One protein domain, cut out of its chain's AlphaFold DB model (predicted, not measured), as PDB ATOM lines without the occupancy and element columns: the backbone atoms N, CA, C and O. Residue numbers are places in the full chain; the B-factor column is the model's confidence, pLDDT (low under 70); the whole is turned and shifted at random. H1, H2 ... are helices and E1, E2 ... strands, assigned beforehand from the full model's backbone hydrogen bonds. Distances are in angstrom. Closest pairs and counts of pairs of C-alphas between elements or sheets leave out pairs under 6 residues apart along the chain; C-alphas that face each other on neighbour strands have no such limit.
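AT A GLANCE: This is residues 2 to 25 and 40 to 78 of the 152 residues of an uncharacterized protein of Brassica oleracea (UniProt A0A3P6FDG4). A short two-stranded antiparallel ribbon, E1 and E2, has one long helix, H1, packed aslant along its E2 side, with E1 on the side away from the helix. The short helix H2 folds back beside the second half of H1, the short helix H3 lies near the last residues of H1, and H4 lies past the end of E1, where residues 64 to 69 stick out. The printed part has 63 residues, with four named helices and two named strands in the order H1, H2, H3, E1, H4, E2, and its class is mixed, helices and strands. The whole is loose, with a radius of gyration of the C-alphas of 13.6 A, and spans 35 by 30 by 23 A.

HOW THE PARTS SIT: The sheet is E1, residues 54 to 58, and E2, residues 72 to 77, which are antiparallel neighbours at 150 degrees between their directions. The C-alphas of Phe 55 and Ile 76 face each other at 4.7 A. N 56 and O 75 are within hydrogen-bond range at 2.8 A, and so are N 74 and O 56 at 2.8 A. H1, residues 2 to 18, has 5 pairs of C-alphas within 8 A of E2, the closest those of Glu 13 and Ile 76, 6.5 A apart. H1 and E1 are apart. H2, residues 22 to 25, touches H1, which meets it with residues 11 to 15 alone; the closest C-alphas are those of Leu 11 and Ala 22, 5.5 A apart. H3, residues 43 to 46, is close to H1 but not clearly touching, with Thr 18 and Pro 44 as the closest C-alphas at 5.4 A. H4, residues 61 to 64, is apart from H1, H2 and H3. In H1 every O i to N i+4 pair is within hydrogen-bond range; H2, H3 and H4 are too short for such a pair, and in each the 1 O i to N i+3 pair is within range.

IN THESE COORDINATES: E1 is 13.5 A from first to last C-alpha and begins at C-alpha 54 (12.878, 23.163, -2.339). E2 is 14.7 A long and ends at C-alpha 77 (11.863, 25.837, 2.343). H1 is 25.1 A long and begins at C-alpha 2 (-11.290, 27.657, 5.785). H2, H3 and H4 have 4 residues each.

THE WHOLE: The two C-alphas farthest apart are those of Ala 2 and Asp 40, at 37.1 A. Residues 26 to 39 are not printed, and C-alphas 25 and 40 are 16.7 A apart across this cut, which lies in the link from H2 to H3. Of the links that are printed whole, H1 to H2 and E1 to H4 are tight, H3 to E1 and H4 to E2 are short, and none is long. Residues 64 to 69 stand free. The mean pLDDT of the printed part is 75.2, and residues 2 to 11 and 18 to 25 are under 70.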
ATOM      1  N   ALA A   2     -12.340  28.321   6.582       56.81
ATOM      2  CA  ALA A   2     -11.290  27.657   5.785       56.81
ATOM      3  C   ALA A   2     -10.780  28.454   4.559       56.81
ATOM      4  O   ALA A   2      -9.615  28.337   4.182       56.81
ATOM      5  N   LEU A   3     -11.628  29.288   3.944       58.25
ATOM      6  CA  LEU A   3     -11.271  30.045   2.736       58.25
ATOM      7  C   LEU A   3     -10.272  31.181   3.032       58.25
ATOM      8  O   LEU A   3      -9.325  31.375   2.277       58.25
ATOM      9  N   ALA A   4     -10.409  31.843   4.186       56.81
ATOM     10  CA  ALA A   4      -9.478  32.882   4.636       56.81
ATOM     11  C   ALA A   4      -8.085  32.315   4.976       56.81
ATOM     12  O   ALA A   4      -7.071  32.914   4.628       56.81
ATOM     13  N   GLN A   5      -8.022  31.123   5.583       53.59
ATOM     14  CA  GLN A   5      -6.752  30.439   5.864       53.59
ATOM     15  C   GLN A   5      -6.023  30.004   4.587       53.59
ATOM     16  O   GLN A   5      -4.802  30.115   4.510       53.59
ATOM     17  N   ARG A   6      -6.760  29.551   3.564       58.03
ATOM     18  CA  ARG A   6      -6.172  29.125   2.287       58.03
ATOM     19  C   ARG A   6      -5.597  30.297   1.486       58.03
ATOM     20  O   ARG A   6      -4.544  30.141   0.877       58.03
ATOM     21  N   LEU A   7      -6.253  31.459   1.522       60.28
ATOM     22  CA  LEU A   7      -5.733  32.685   0.907       60.28
ATOM     23  C   LEU A   7      -4.506  33.222   1.659       60.28
ATOM     24  O   LEU A   7      -3.517  33.574   1.027       60.28
ATOM     25  N   SER A   8      -4.529  33.207   2.996       58.88
ATOM     26  CA  SER A   8      -3.395  33.646   3.826       58.88
ATOM     27  C   SER A   8      -2.134  32.787   3.620       58.88
ATOM     28  O   SER A   8      -1.031  33.323   3.494       58.88
ATOM     29  N   LEU A   9      -2.287  31.462   3.485       61.16
ATOM     30  CA  LEU A   9      -1.162  30.573   3.177       61.16
ATOM     31  C   LEU A   9      -0.599  30.836   1.771       61.16
ATOM     32  O   LEU A   9       0.608  30.978   1.623       61.16
ATOM     33  N   GLY A  10      -1.463  30.969   0.757       65.38
ATOM     34  CA  GLY A  10      -1.024  31.241  -0.615       65.38
ATOM     35  C   GLY A  10      -0.256  32.560  -0.752       65.38
ATOM     36  O   GLY A  10       0.781  32.599  -1.408       65.38
ATOM     37  N   LEU A  11      -0.716  33.620  -0.079       65.88
ATOM     38  CA  LEU A  11      -0.035  34.920  -0.075       65.88
ATOM     39  C   LEU A  11       1.330  34.874   0.635       65.88
ATOM     40  O   LEU A  11       2.273  35.525   0.190       65.88
ATOM     41  N   THR A  12       1.450  34.103   1.718       71.38
ATOM     42  CA  THR A  12       2.702  33.990   2.487       71.38
ATOM     43  C   THR A  12       3.814  33.325   1.673       71.38
ATOM     44  O   THR A  12       4.966  33.747   1.733       71.38
ATOM     45  N   GLU A  13       3.480  32.307   0.880       71.12
ATOM     46  CA  GLU A  13       4.475  31.590   0.078       71.12
ATOM     47  C   GLU A  13       4.987  32.439  -1.099       71.12
ATOM     48  O   GLU A  13       6.188  32.459  -1.359       71.12
ATOM     49  N   VAL A  14       4.129  33.234  -1.749       72.00
ATOM     50  CA  VAL A  14       4.557  34.157  -2.823       72.00
ATOM     51  C   VAL A  14       5.565  35.190  -2.314       72.00
ATOM     52  O   VAL A  14       6.537  35.493  -3.006       72.00
ATOM     53  N   ALA A  15       5.383  35.687  -1.089       73.56
ATOM     54  CA  ALA A  15       6.297  36.653  -0.486       73.56
ATOM     55  C   ALA A  15       7.668  36.050  -0.141       73.56
ATOM     56  O   ALA A  15       8.689  36.719  -0.282       73.56
ATOM     57  N   LYS A  16       7.718  34.772   0.261       73.94
ATOM     58  CA  LYS A  16       8.989  34.056   0.475       73.94
ATOM     59  C   LYS A  16       9.786  33.879  -0.812       73.94
ATOM     60  O   LYS A  16      11.007  33.832  -0.755       73.94
ATOM     61  N   LEU A  17       9.088  33.741  -1.939       70.25
ATOM     62  CA  LEU A  17       9.711  33.541  -3.240       70.25
ATOM     63  C   LEU A  17      10.185  34.871  -3.838       70.25
ATOM     64  O   LEU A  17      11.328  34.988  -4.242       70.25
ATOM     65  N   THR A  18       9.315  35.881  -3.867       67.69
ATOM     66  CA  THR A  18       9.569  37.161  -4.559       67.69
ATOM     67  C   THR A  18      10.272  38.206  -3.702       67.69
ATOM     68  O   THR A  18      10.615  39.266  -4.212       67.69
ATOM     69  N   HIS A  19      10.420  37.967  -2.395       67.44
ATOM     70  CA  HIS A  19      10.820  38.978  -1.406       67.44
ATOM     71  C   HIS A  19       9.921  40.234  -1.380       67.44
ATOM     72  O   HIS A  19      10.232  41.206  -0.694       67.44
ATOM     73  N   VAL A  20       8.777  40.200  -2.071       67.06
ATOM     74  CA  VAL A  20       7.791  41.277  -2.145       67.06
ATOM     75  C   VAL A  20       6.609  40.932  -1.247       67.06
ATOM     76  O   VAL A  20       6.121  39.800  -1.225       67.06
ATOM     77  N   LEU A  21       6.123  41.914  -0.485       66.50
ATOM     78  CA  LEU A  21       4.930  41.724   0.334       66.50
ATOM     79  C   LEU A  21       3.736  41.393  -0.561       66.50
ATOM     80  O   LEU A  21       3.518  42.009  -1.601       66.50
ATOM     81  N   ALA A  22       2.895  40.464  -0.119       57.28
ATOM     82  CA  ALA A  22       1.739  40.046  -0.901       57.28
ATOM     83  C   ALA A  22       0.768  41.197  -1.249       57.28
ATOM     84  O   ALA A  22       0.111  41.159  -2.286       57.28
ATOM     85  N   SER A  23       0.725  42.243  -0.414       56.03
ATOM     86  CA  SER A  23      -0.031  43.479  -0.656       56.03
ATOM     87  C   SER A  23       0.464  44.280  -1.870       56.03
ATOM     88  O   SER A  23      -0.294  45.062  -2.431       56.03
ATOM     89  N   GLU A  24       1.717  44.089  -2.285       59.06
ATOM     90  CA  GLU A  24       2.348  44.754  -3.431       59.06
ATOM     91  C   GLU A  24       2.310  43.869  -4.691       59.06
ATOM     92  O   GLU A  24       2.191  44.368  -5.811       59.06
ATOM     93  N   ALA A  25       2.277  42.543  -4.514       57.03
ATOM     94  CA  ALA A  25       2.263  41.567  -5.605       57.03
ATOM     95  C   ALA A  25       1.010  41.617  -6.504       57.03
ATOM     96  O   ALA A  25       1.074  41.233  -7.673       57.03
ATOM     97  N   ASP A  40      10.337  42.403 -20.611       71.31
ATOM     98  CA  ASP A  40      11.380  42.469 -19.601       71.31
ATOM     99  C   ASP A  40      10.847  41.807 -18.327       71.31
ATOM    100  O   ASP A  40       9.837  42.241 -17.761       71.31
ATOM    101  N   LEU A  41      11.485  40.707 -17.916       70.75
ATOM    102  CA  LEU A  41      11.082  39.929 -16.752       70.75
ATOM    103  C   LEU A  41      10.882  40.892 -15.569       70.75
ATOM    104  O   LEU A  41      11.835  41.588 -15.200       70.75
ATOM    105  N   PRO A  42       9.676  40.961 -14.967       76.00
ATOM    106  CA  PRO A  42       9.430  41.862 -13.853       76.00
ATOM    107  C   PRO A  42      10.510  41.688 -12.787       76.00
ATOM    108  O   PRO A  42      10.802  40.558 -12.397       76.00
ATOM    109  N   ARG A  43      11.093  42.795 -12.305       77.44
ATOM    110  CA  ARG A  43      12.218  42.771 -11.346       77.44
ATOM    111  C   ARG A  43      12.029  41.783 -10.179       77.44
ATOM    112  O   ARG A  43      12.977  41.067  -9.892       77.44
ATOM    113  N   PRO A  44      10.834  41.644  -9.569       72.62
ATOM    114  CA  PRO A  44      10.624  40.685  -8.478       72.62
ATOM    115  C   PRO A  44      10.758  39.209  -8.878       72.62
ATOM    116  O   PRO A  44      10.961  38.354  -8.025       72.62
ATOM    117  N   LEU A  45      10.610  38.897 -10.168       79.94
ATOM    118  CA  LEU A  45      10.838  37.561 -10.713       79.94
ATOM    119  C   LEU A  45      12.297  37.351 -11.129       79.94
ATOM    120  O   LEU A  45      12.751  36.209 -11.133       79.94
ATOM    121  N   ALA A  46      13.039  38.421 -11.432       80.56
ATOM    122  CA  ALA A  46      14.457  38.333 -11.779       80.56
ATOM    123  C   ALA A  46      15.288  37.708 -10.649       80.56
ATOM    124  O   ALA A  46      16.150  36.881 -10.925       80.56
ATOM    125  N   ASP A  47      14.951  38.010  -9.393       78.94
ATOM    126  CA  ASP A  47      15.634  37.463  -8.214       78.94
ATOM    127  C   ASP A  47      15.298  35.984  -7.937       78.94
ATOM    128  O   ASP A  47      15.951  35.345  -7.116       78.94
ATOM    129  N   ILE A  48      14.288  35.419  -8.607       83.69
ATOM    130  CA  ILE A  48      13.885  34.007  -8.475       83.69
ATOM    131  C   ILE A  48      14.511  33.156  -9.586       83.69
ATOM    132  O   ILE A  48      14.787  31.970  -9.395       83.69
ATOM    133  N   VAL A  49      14.718  33.741 -10.767       83.44
ATOM    134  CA  VAL A  49      15.238  33.024 -11.934       83.44
ATOM    135  C   VAL A  49      16.696  32.620 -11.709       83.44
ATOM    136  O   VAL A  49      17.527  33.413 -11.286       83.44
ATOM    137  N   GLY A  50      17.016  31.358 -12.008       82.00
ATOM    138  CA  GLY A  50      18.354  30.789 -11.810       82.00
ATOM    139  C   GLY A  50      18.612  30.242 -10.403       82.00
ATOM    140  O   GLY A  50      19.596  29.533 -10.207       82.00
ATOM    141  N   ASN A  51      17.709  30.484  -9.448       84.06
ATOM    142  CA  ASN A  51      17.814  29.941  -8.099       84.06
ATOM    143  C   ASN A  51      17.138  28.570  -7.984       84.06
ATOM    144  O   ASN A  51      16.107  28.294  -8.598       84.06
ATOM    145  N   THR A  52      17.719  27.698  -7.156       85.38
ATOM    146  CA  THR A  52      17.124  26.400  -6.815       85.38
ATOM    147  C   THR A  52      16.384  26.510  -5.493       85.38
ATOM    148  O   THR A  52      16.955  26.925  -4.486       85.38
ATOM    149  N   TYR A  53      15.122  26.092  -5.487       84.12
ATOM    150  CA  TYR A  53      14.269  26.096  -4.305       84.12
ATOM    151  C   TYR A  53      13.732  24.700  -4.034       84.12
ATOM    152  O   TYR A  53      13.479  23.922  -4.955       84.12
ATOM    153  N   THR A  54      13.513  24.410  -2.755       86.94
ATOM    154  CA  THR A  54      12.878  23.163  -2.339       86.94
ATOM    155  C   THR A  54      11.438  23.430  -1.932       86.94
ATOM    156  O   THR A  54      11.155  24.308  -1.112       86.94
ATOM    157  N   PHE A  55      10.522  22.647  -2.500       88.56
ATOM    158  CA  PHE A  55       9.086  22.813  -2.323       88.56
ATOM    159  C   PHE A  55       8.429  21.526  -1.837       88.56
ATOM    160  O   PHE A  55       8.764  20.430  -2.280       88.56
ATOM    161  N   GLN A  56       7.414  21.669  -0.990       88.56
ATOM    162  CA  GLN A  56       6.455  20.610  -0.711       88.56
ATOM    163  C   GLN A  56       5.225  20.802  -1.598       88.56
ATOM    164  O   GLN A  56       4.509  21.800  -1.477       88.56
ATOM    165  N   LEU A  57       4.953  19.831  -2.468       87.81
ATOM    166  CA  LEU A  57       3.769  19.814  -3.328       87.81
ATOM    167  C   LEU A  57       2.654  18.976  -2.699       87.81
ATOM    168  O   LEU A  57       2.912  17.977  -2.028       87.81
ATOM    169  N   LYS A  58       1.399  19.348  -2.963       83.62
ATOM    170  CA  LYS A  58       0.247  18.478  -2.698       83.62
ATOM    171  C   LYS A  58      -0.277  17.931  -4.016       83.62
ATOM    172  O   LYS A  58      -0.900  18.659  -4.785       83.62
ATOM    173  N   LEU A  59      -0.033  16.646  -4.246       85.56
ATOM    174  CA  LEU A  59      -0.395  15.950  -5.474       85.56
ATOM    175  C   LEU A  59      -1.614  15.047  -5.248       85.56
ATOM    176  O   LEU A  59      -1.883  14.579  -4.144       85.56
ATOM    177  N   LYS A  60      -2.377  14.860  -6.316       83.88
ATOM    178  CA  LYS A  60      -3.515  13.942  -6.460       83.88
ATOM    179  C   LYS A  60      -3.549  13.493  -7.914       83.88
ATOM    180  O   LYS A  60      -3.097  14.259  -8.764       83.88
ATOM    181  N   ASP A  61      -4.196  12.374  -8.196       81.38
ATOM    182  CA  ASP A  61      -4.295  11.793  -9.544       81.38
ATOM    183  C   ASP A  61      -4.826  12.785 -10.593       81.38
ATOM    184  O   ASP A  61      -4.357  12.830 -11.725       81.38
ATOM    185  N   PHE A  62      -5.734  13.675 -10.184       78.75
ATOM    186  CA  PHE A  62      -6.289  14.721 -11.045       78.75
ATOM    187  C   PHE A  62      -5.243  15.705 -11.609       78.75
ATOM    188  O   PHE A  62      -5.453  16.246 -12.688       78.75
ATOM    189  N   ASN A  63      -4.118  15.924 -10.918       80.56
ATOM    190  CA  ASN A  63      -3.100  16.920 -11.299       80.56
ATOM    191  C   ASN A  63      -2.164  16.449 -12.429       80.56
ATOM    192  O   ASN A  63      -1.235  17.171 -12.785       80.56
ATOM    193  N   PHE A  64      -2.375  15.242 -12.961       82.19
ATOM    194  CA  PHE A  64      -1.568  14.653 -14.037       82.19
ATOM    195  C   PHE A  64      -2.382  14.358 -15.299       82.19
ATOM    196  O   PHE A  64      -1.906  13.689 -16.213       82.19
ATOM    197  N   THR A  65      -3.627  14.824 -15.357       83.44
ATOM    198  CA  THR A  65      -4.459  14.644 -16.548       83.44
ATOM    199  C   THR A  65      -4.038  15.633 -17.634       83.44
ATOM    200  O   THR A  65      -3.543  16.719 -17.336       83.44
ATOM    201  N   ALA A  66      -4.272  15.295 -18.907       84.56
ATOM    202  CA  ALA A  66      -3.927  16.175 -20.028       84.56
ATOM    203  C   ALA A  66      -4.544  17.582 -19.893       84.56
ATOM    204  O   ALA A  66      -3.917  18.563 -20.286       84.56
ATOM    205  N   SER A  67      -5.733  17.681 -19.287       83.31
ATOM    206  CA  SER A  67      -6.456  18.934 -19.046       83.31
ATOM    207  C   SER A  67      -6.094  19.638 -17.735       83.31
ATOM    208  O   SER A  67      -6.455  20.802 -17.557       83.31
ATOM    209  N   HIS A  68      -5.394  18.974 -16.812       75.88
ATOM    210  CA  HIS A  68      -5.019  19.541 -15.517       75.88
ATOM    211  C   HIS A  68      -3.578  19.177 -15.179       75.88
ATOM    212  O   HIS A  68      -3.323  18.269 -14.398       75.88
ATOM    213  N   GLN A  69      -2.642  19.937 -15.743       81.75
ATOM    214  CA  GLN A  69      -1.211  19.863 -15.435       81.75
ATOM    215  C   GLN A  69      -0.840  21.002 -14.485       81.75
ATOM    216  O   GLN A  69      -0.074  21.907 -14.808       81.75
ATOM    217  N   THR A  70      -1.497  21.048 -13.332       85.50
ATOM    218  CA  THR A  70      -1.303  22.116 -12.349       85.50
ATOM    219  C   THR A  70      -1.100  21.501 -10.986       85.50
ATOM    220  O   THR A  70      -1.849  20.619 -10.585       85.50
ATOM    221  N   PHE A  71      -0.115  22.007 -10.250       85.12
ATOM    222  CA  PHE A  71       0.204  21.554  -8.903       85.12
ATOM    223  C   PHE A  71       0.133  22.734  -7.946       85.12
ATOM    224  O   PHE A  71       0.404  23.876  -8.313       85.12
ATOM    225  N   THR A  72      -0.222  22.462  -6.694       85.75
ATOM    226  CA  THR A  72      -0.199  23.481  -5.642       85.75
ATOM    227  C   THR A  72       1.037  23.291  -4.774       85.75
ATOM    228  O   THR A  72       1.199  22.246  -4.132       85.75
ATOM    229  N   ILE A  73       1.876  24.327  -4.710       88.69
ATOM    230  CA  ILE A  73       2.949  24.433  -3.720       88.69
ATOM    231  C   ILE A  73       2.300  24.687  -2.359       88.69
ATOM    232  O   ILE A  73       1.554  25.646  -2.181       88.69
ATOM    233  N   SER A  74       2.532  23.780  -1.414       86.94
ATOM    234  CA  SER A  74       2.002  23.876  -0.051       86.94
ATOM    235  C   SER A  74       2.985  24.551   0.902       86.94
ATOM    236  O   SER A  74       2.540  25.213   1.837       86.94
ATOM    237  N   ARG A  75       4.297  24.355   0.685       85.62
ATOM    238  CA  ARG A  75       5.381  24.986   1.453       85.62
ATOM    239  C   ARG A  75       6.630  25.204   0.600       85.62
ATOM    240  O   ARG A  75       6.956  24.360  -0.234       85.62
ATOM    241  N   ILE A  76       7.347  26.278   0.891       88.56
ATOM    242  CA  ILE A  76       8.670  26.634   0.387       88.56
ATOM    243  C   ILE A  76       9.655  26.591   1.558       88.56
ATOM    244  O   ILE A  76       9.410  27.212   2.599       88.56
ATOM    245  N   PHE A  77      10.765  25.873   1.380       82.69
ATOM    246  CA  PHE A  77      11.863  25.837   2.343       82.69
ATOM    247  C   PHE A  77      12.910  26.911   2.007       82.69
ATOM    248  O   PHE A  77      13.255  27.080   0.834       82.69
ATOM    249  N   PRO A  78      13.420  27.654   3.005       74.19
ATOM    250  CA  PRO A  78      14.507  28.603   2.795       74.19
ATOM    251  C   PRO A  78      15.815  27.871   2.459       74.19
ATOM    252  O   PRO A  78      16.076  26.787   2.971       74.19
TER     253      PRO A  78